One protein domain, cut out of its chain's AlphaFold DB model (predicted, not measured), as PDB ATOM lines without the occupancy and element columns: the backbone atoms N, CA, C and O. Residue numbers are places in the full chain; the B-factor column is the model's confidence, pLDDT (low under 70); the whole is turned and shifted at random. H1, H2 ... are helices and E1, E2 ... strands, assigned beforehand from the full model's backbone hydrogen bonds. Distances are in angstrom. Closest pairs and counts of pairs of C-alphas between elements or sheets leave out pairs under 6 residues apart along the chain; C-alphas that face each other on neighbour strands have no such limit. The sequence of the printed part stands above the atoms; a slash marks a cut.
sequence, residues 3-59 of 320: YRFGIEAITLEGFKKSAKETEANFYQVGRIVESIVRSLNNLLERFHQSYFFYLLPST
ATOM      1  N   TYR A   3      79.664 111.883  94.008       52.94
ATOM      2  CA  TYR A   3      79.820 110.440  94.275       52.94
ATOM      3  C   TYR A   3      79.711 109.548  93.026       52.94
ATOM      4  O   TYR A   3      80.401 108.546  92.910       52.94
ATOM      5  N   ARG A   4      78.849 109.913  92.068       54.72
ATOM      6  CA  ARG A   4      78.602 109.117  90.853       54.72
ATOM      7  C   ARG A   4      79.752 109.225  89.844       54.72
ATOM      8  O   ARG A   4      79.883 108.346  89.004       54.72
ATOM      9  N   PHE A   5      80.545 110.290  89.931       66.56
ATOM     10  CA  PHE A   5      81.655 110.578  89.021       66.56
ATOM     11  C   PHE A   5      83.033 110.516  89.693       66.56
ATOM     12  O   PHE A   5      84.013 110.849  89.043       66.56
ATOM     13  N   GLY A   6      83.119 110.100  90.966       60.91
ATOM     14  CA  GLY A   6      84.399 109.919  91.662       60.91
ATOM     15  C   GLY A   6      85.267 111.178  91.677       60.91
ATOM     16  O   GLY A   6      86.451 111.109  91.380       60.91
ATOM     17  N   ILE A   7      84.681 112.347  91.953       65.94
ATOM     18  CA  ILE A   7      85.446 113.602  91.978       65.94
ATOM     19  C   ILE A   7      86.257 113.651  93.280       65.94
ATOM     20  O   ILE A   7      85.708 113.935  94.344       65.94
ATOM     21  N   GLU A   8      87.552 113.349  93.183       60.66
ATOM     22  CA  GLU A   8      88.489 113.257  94.316       60.66
ATOM     23  C   GLU A   8      89.035 114.620  94.769       60.66
ATOM     24  O   GLU A   8      89.445 114.774  95.917       60.66
ATOM     25  N   ALA A   9      89.010 115.624  93.890       71.81
ATOM     26  CA  ALA A   9      89.494 116.966  94.182       71.81
ATOM     27  C   ALA A   9      88.584 118.035  93.571       71.81
ATOM     28  O   ALA A   9      88.069 117.886  92.463       71.81
ATOM     29  N   ILE A  10      88.416 119.137  94.301       71.56
ATOM     30  CA  ILE A  10      87.757 120.351  93.822       71.56
ATOM     31  C   ILE A  10      88.819 121.443  93.804       71.56
ATOM     32  O   ILE A  10      89.392 121.769  94.842       71.56
ATOM     33  N   THR A  11      89.083 122.001  92.628       76.81
ATOM     34  CA  THR A  11      89.985 123.138  92.455       76.81
ATOM     35  C   THR A  11      89.179 124.410  92.237       76.81
ATOM     36  O   THR A  11      88.098 124.393  91.648       76.81
ATOM     37  N   LEU A  12      89.700 125.524  92.751       78.88
ATOM     38  CA  LEU A  12      89.125 126.846  92.550       78.88
ATOM     39  C   LEU A  12      90.115 127.666  91.732       78.88
ATOM     40  O   LEU A  12      91.255 127.860  92.146       78.88
ATOM     41  N   GLU A  13      89.676 128.114  90.562       78.75
ATOM     42  CA  GLU A  13      90.477 128.924  89.650       78.75
ATOM     43  C   GLU A  13      89.889 130.335  89.565       78.75
ATOM     44  O   GLU A  13      88.676 130.516  89.455       78.75
ATOM     45  N   GLY A  14      90.760 131.342  89.653       78.56
ATOM     46  CA  GLY A  14      90.391 132.744  89.490       78.56
ATOM     47  C   GLY A  14      90.719 133.228  88.082       78.56
ATOM     48  O   GLY A  14      91.869 133.152  87.655       78.56
ATOM     49  N   PHE A  15      89.730 133.777  87.377       76.06
ATOM     50  CA  PHE A  15      89.926 134.340  86.041       76.06
ATOM     51  C   PHE A  15      90.231 135.841  86.097       76.06
ATOM     52  O   PHE A  15      89.730 136.572  86.953       76.06
ATOM     53  N   LYS A  16      91.059 136.318  85.158       67.56
ATOM     54  CA  LYS A  16      91.344 137.752  85.002       67.56
ATOM     55  C   LYS A  16      90.098 138.490  84.508       67.56
ATOM     56  O   LYS A  16      89.436 138.058  83.569       67.56
ATOM     57  N   LYS A  17      89.833 139.640  85.122       65.25
ATOM     58  CA  LYS A  17      88.698 140.519  84.829       65.25
ATOM     59  C   LYS A  17      88.690 140.987  83.366       65.25
ATOM     60  O   LYS A  17      89.685 141.530  82.888       65.25
ATOM     61  N   SER A  18      87.544 140.852  82.697       63.84
ATOM     62  CA  SER A  18      87.243 141.586  81.461       63.84
ATOM     63  C   SER A  18      86.604 142.935  81.812       63.84
ATOM     64  O   SER A  18      85.922 143.062  82.828       63.84
ATOM     65  N   ALA A  19      86.863 143.965  81.006       59.50
ATOM     66  CA  ALA A  19      86.849 145.391  81.368       59.50
ATOM     67  C   ALA A  19      85.531 146.012  81.911       59.50
ATOM     68  O   ALA A  19      85.488 147.220  82.128       59.50
ATOM     69  N   LYS A  20      84.461 145.240  82.155       59.62
ATOM     70  CA  LYS A  20      83.151 145.739  82.622       59.62
ATOM     71  C   LYS A  20      82.589 145.090  83.895       59.62
ATOM     72  O   LYS A  20      81.472 145.422  84.273       59.62
ATOM     73  N   GLU A  21      83.325 144.218  84.582       64.75
ATOM     74  CA  GLU A  21      82.793 143.522  85.769       64.75
ATOM     75  C   GLU A  21      83.241 144.147  87.102       64.75
ATOM     76  O   GLU A  21      84.369 144.625  87.246       64.75
ATOM     77  N   THR A  22      82.346 144.178  88.092       64.88
ATOM     78  CA  THR A  22      82.608 144.710  89.441       64.88
ATOM     79  C   THR A  22      83.734 143.921  90.117       64.88
ATOM     80  O   THR A  22      83.831 142.710  89.944       64.88
ATOM     81  N   GLU A  23      84.612 144.588  90.873       65.81
ATOM     82  CA  GLU A  23      85.675 143.891  91.609       65.81
ATOM     83  C   GLU A  23      85.077 142.881  92.593       65.81
ATOM     84  O   GLU A  23      84.235 143.224  93.428       65.81
ATOM     85  N   ALA A  24      85.507 141.623  92.484       64.88
ATOM     86  CA  ALA A  24      85.131 140.591  93.432       64.88
ATOM     87  C   ALA A  24      85.770 140.924  94.784       64.88
ATOM     88  O   ALA A  24      86.985 140.840  94.960       64.88
ATOM     89  N   ASN A  25      84.943 141.338  95.742       75.38
ATOM     90  CA  ASN A  25      85.402 141.638  97.090       75.38
ATOM     91  C   ASN A  25      85.921 140.345  97.743       75.38
ATOM     92  O   ASN A  25      85.304 139.286  97.604       75.38
ATOM     93  N   PHE A  26      87.015 140.429  98.502       78.25
ATOM     94  CA  PHE A  26      87.576 139.310  99.266       78.25
ATOM     95  C   PHE A  26      86.514 138.599 100.122       78.25
ATOM     96  O   PHE A  26      86.525 137.379 100.264       78.25
ATOM     97  N   TYR A  27      85.525 139.349 100.611       81.81
ATOM     98  CA  TYR A  27      84.380 138.808 101.337       81.81
ATOM     99  C   TYR A  27      83.492 137.863 100.498       81.81
ATOM    100  O   TYR A  27      82.988 136.865 101.010       81.81
ATOM    101  N   GLN A  28      83.319 138.130  99.200       80.12
ATOM    102  CA  GLN A  28      82.564 137.255  98.293       80.12
ATOM    103  C   GLN A  28      83.329 135.958  98.012       80.12
ATOM    104  O   GLN A  28      82.735 134.882  98.045       80.12
ATOM    105  N   VAL A  29      84.648 136.049  97.817       83.50
ATOM    106  CA  VAL A  29      85.521 134.873  97.669       83.50
ATOM    107  C   VAL A  29      85.500 134.032  98.946       83.50
ATOM    108  O   VAL A  29      85.275 132.825  98.880       83.50
ATOM    109  N   GLY A  30      85.630 134.669 100.113       85.88
ATOM    110  CA  GLY A  30      85.538 134.009 101.415       85.88
ATOM    111  C   GLY A  30      84.213 133.272 101.608       85.88
ATOM    112  O   GLY A  30      84.216 132.121 102.034       85.88
ATOM    113  N   ARG A  31      83.089 133.871 101.197       86.50
ATOM    114  CA  ARG A  31      81.766 133.230 101.248       86.50
ATOM    115  C   ARG A  31      81.669 131.995 100.347       86.50
ATOM    116  O   ARG A  31      81.051 131.008 100.740       86.50
ATOM    117  N   ILE A  32      82.261 132.034  99.152       85.94
ATOM    118  CA  ILE A  32      82.293 130.882  98.238       85.94
ATOM    119  C   ILE A  32      83.137 129.758  98.845       85.94
ATOM    120  O   ILE A  32      82.673 128.622  98.915       85.94
ATOM    121  N   VAL A  33      84.333 130.073  99.349       85.25
ATOM    122  CA  VAL A  33      85.214 129.097 100.011       85.25
ATOM    123  C   VAL A  33      84.530 128.482 101.235       85.25
ATOM    124  O   VAL A  33      84.500 127.263 101.376       85.25
ATOM    125  N   GLU A  34      83.911 129.298 102.086       87.94
ATOM    126  CA  GLU A  34      83.165 128.839 103.259       87.94
ATOM    127  C   GLU A  34      81.982 127.938 102.869       87.94
ATOM    128  O   GLU A  34      81.727 126.919 103.511       87.94
ATOM    129  N   SER A  35      81.269 128.277 101.790       83.38
ATOM    130  CA  SER A  35      80.174 127.463 101.259       83.38
ATOM    131  C   SER A  35      80.671 126.111 100.734       83.38
ATOM    132  O   SER A  35      80.069 125.083 101.053       83.38
ATOM    133  N   ILE A  36      81.804 126.085 100.021       83.19
ATOM    134  CA  ILE A  36      82.453 124.849  99.561       83.19
ATOM    135  C   ILE A  36      82.846 123.990 100.763       83.19
ATOM    136  O   ILE A  36      82.436 122.832 100.829       83.19
ATOM    137  N   VAL A  37      83.545 124.554 101.752       81.25
ATOM    138  CA  VAL A  37      83.957 123.838 102.970       81.25
ATOM    139  C   VAL A  37      82.747 123.301 103.735       81.25
ATOM    140  O   VAL A  37      82.747 122.138 104.125       81.25
ATOM    141  N   ARG A  38      81.676 124.086 103.899       80.06
ATOM    142  CA  ARG A  38      80.450 123.641 104.581       80.06
ATOM    143  C   ARG A  38      79.730 122.532 103.807       80.06
ATOM    144  O   ARG A  38      79.234 121.588 104.417       80.06
ATOM    145  N   SER A  39      79.696 122.612 102.477       76.00
ATOM    146  CA  SER A  39      79.113 121.566 101.627       76.00
ATOM    147  C   SER A  39      79.923 120.267 101.676       76.00
ATOM    148  O   SER A  39      79.340 119.190 101.792       76.00
ATOM    149  N   LEU A  40      81.257 120.372 101.679       71.44
ATOM    150  CA  LEU A  40      82.172 119.251 101.868       71.44
ATOM    151  C   LEU A  40      82.020 118.661 103.263       71.44
ATOM    152  O   LEU A  40      81.980 117.448 103.381       71.44
ATOM    153  N   ASN A  41      81.850 119.486 104.294       74.00
ATOM    154  CA  ASN A  41      81.629 119.024 105.659       74.00
ATOM    155  C   ASN A  41      80.308 118.246 105.797       74.00
ATOM    156  O   ASN A  41      80.294 117.151 106.348       74.00
ATOM    157  N   ASN A  42      79.216 118.740 105.201       68.88
ATOM    158  CA  ASN A  42      77.937 118.013 105.148       68.88
ATOM    159  C   ASN A  42      78.022 116.708 104.332       68.88
ATOM    160  O   ASN A  42      77.310 115.742 104.610       68.88
ATOM    161  N   LEU A  43      78.865 116.668 103.296       63.97
ATOM    162  CA  LEU A  43      79.150 115.446 102.539       63.97
ATOM    163  C   LEU A  43      80.022 114.482 103.342       63.97
ATOM    164  O   LEU A  43      79.765 113.283 103.313       63.97
ATOM    165  N   LEU A  44      81.008 114.995 104.077       59.94
ATOM    166  CA  LEU A  44      81.900 114.237 104.947       59.94
ATOM    167  C   LEU A  44      81.093 113.552 106.045       59.94
ATOM    168  O   LEU A  44      81.314 112.375 106.288       59.94
ATOM    169  N   GLU A  45      80.075 114.215 106.595       57.72
ATOM    170  CA  GLU A  45      79.133 113.626 107.551       57.72
ATOM    171  C   GLU A  45      78.327 112.454 106.951       57.72
ATOM    172  O   GLU A  45      78.152 111.420 107.598       57.72
ATOM    173  N   ARG A  46      77.935 112.530 105.668       55.88
ATOM    174  CA  ARG A  46      77.322 111.399 104.937       55.88
ATOM    175  C   ARG A  46      78.326 110.321 104.500       55.88
ATOM    176  O   ARG A  46      77.942 109.158 104.412       55.88
ATOM    177  N   PHE A  47      79.596 110.658 104.269       54.44
ATOM    178  CA  PHE A  47      80.678 109.686 104.039       54.44
ATOM    179  C   PHE A  47      81.076 108.950 105.325       54.44
ATOM    180  O   PHE A  47      81.420 107.766 105.290       54.44
ATOM    181  N   HIS A  48      80.963 109.630 106.468       54.66
ATOM    182  CA  HIS A  48      81.222 109.077 107.793       54.66
ATOM    183  C   HIS A  48      80.180 108.028 108.201       54.66
ATOM    184  O   HIS A  48      80.466 107.165 109.030       54.66
ATOM    185  N   GLN A  49      78.992 108.043 107.587       50.00
ATOM    186  CA  GLN A  49      77.879 107.159 107.927       50.00
ATOM    187  C   GLN A  49      78.006 105.718 107.373       50.00
ATOM    188  O   GLN A  49      76.995 105.117 107.035       50.00
ATOM    189  N   SER A  50      79.217 105.127 107.363       51.75
ATOM    190  CA  SER A  50      79.529 103.709 107.033       51.75
ATOM    191  C   SER A  50      80.034 103.388 105.605       51.75
ATOM    192  O   SER A  50      79.705 102.325 105.074       51.75
ATOM    193  N   TYR A  51      80.897 104.210 104.994       53.53
ATOM    194  CA  TYR A  51      81.605 103.793 103.759       53.53
ATOM    195  C   TYR A  51      83.131 103.647 103.883       53.53
ATOM    196  O   TYR A  51      83.743 103.079 102.982       53.53
ATOM    197  N   PHE A  52      83.750 104.074 104.993       54.91
ATOM    198  CA  PHE A  52      85.213 104.012 105.163       54.91
ATOM    199  C   PHE A  52      85.771 102.604 105.392       54.91
ATOM    200  O   PHE A  52      86.884 102.312 104.970       54.91
ATOM    201  N   PHE A  53      85.000 101.722 106.030       62.34
ATOM    202  CA  PHE A  53      85.426 100.353 106.301       62.34
ATOM    203  C   PHE A  53      84.625  99.380 105.449       62.34
ATOM    204  O   PHE A  53      83.408  99.227 105.604       62.34
ATOM    205  N   TYR A  54      85.324  98.733 104.528       70.50
ATOM    206  CA  TYR A  54      84.758  97.764 103.612       70.50
ATOM    207  C   TYR A  54      85.733  96.621 103.379       70.50
ATOM    208  O   TYR A  54      86.948  96.780 103.479       70.50
ATOM    209  N   LEU A  55      85.180  95.454 103.079       74.62
ATOM    210  CA  LEU A  55      85.930  94.277 102.686       74.62
ATOM    211  C   LEU A  55      85.704  94.073 101.186       74.62
ATOM    212  O   LEU A  55      84.557  94.109 100.730       74.62
ATOM    213  N   LEU A  56      86.793  93.888 100.435       81.12
ATOM    214  CA  LEU A  56      86.783  93.499  99.022       81.12
ATOM    215  C   LEU A  56      87.238  92.038  98.914       81.12
ATOM    216  O   LEU A  56      88.436  91.793  98.771       81.12
ATOM    217  N   PRO A  57      86.335  91.043  99.023       79.62
ATOM    218  CA  PRO A  57      86.714  89.643  98.840       79.62
ATOM    219  C   PRO A  57      87.138  89.356  97.394       79.62
ATOM    220  O   PRO A  57      87.890  88.421  97.143       79.62
ATOM    221  N   SER A  58      86.625  90.145  96.451       82.00
ATOM    222  CA  SER A  58      86.913  90.086  95.022       82.00
ATOM    223  C   SER A  58      86.876  91.498  94.438       82.00
ATOM    224  O   SER A  58      86.340  92.424  95.051       82.00
ATOM    225  N   THR A  59      87.451  91.672  93.248       80.25
ATOM    226  CA  THR A  59      87.542  92.970  92.554       80.25
ATOM    227  C   THR A  59      86.180  93.590  92.232       80.25
ATOM    228  O   THR A  59      86.092  94.796  92.030       80.25
TER     229      THR A  59
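AT A GLANCE: This is residues 3 to 59 of the 320 residues of the protein "glycosylphosphatidylinositol anchor attachment 1 protein-like" of Temnothorax curvispinosus (UniProt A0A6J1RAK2). A single long helix, H1, forms one side of a long, open U, and the unnamed residues 3 to 25 make its other side and the turn into H1. Past the far end of H1, the chain with the short strand E1 sticks out, residues 48 to 59 standing free. The printed part has 57 residues, with one named helix and then one named strand; the class is mostly helix, though only 28 residues are in named elements. It is extended, a rod spanning 58 by 22 by 13 A, with a radius of gyration of the C-alphas of 17.8 A.

IN THESE COORDINATES: H1, residues 26 to 48, measures 32.0 A from C-alpha 26 at (87.576, 139.310, 99.266) to C-alpha 48 at (81.222, 109.077, 107.793). E1, residues 54 to 58, ends with C-alpha 58 at (86.913, 90.086, 95.022).

HOW THE PARTS SIT: In H1, every O i to N i+4 pair is within hydrogen-bond range. A tight link of 5 residues joins H1 to E1, yet the two are apart. E1 pairs with no named strand. Residues 4 to 9 and 15 to 28, of which 26 to 28 belong to H1, also stand free.

THE WHOLE: The C-alphas farthest apart, of Lys 20 and Pro 57, are 58.5 A apart. The printed part has no cut. Mean pLDDT of the printed part is 70.3; residues 3 to 8, 16 to 24 and 42 to 53 are under 70.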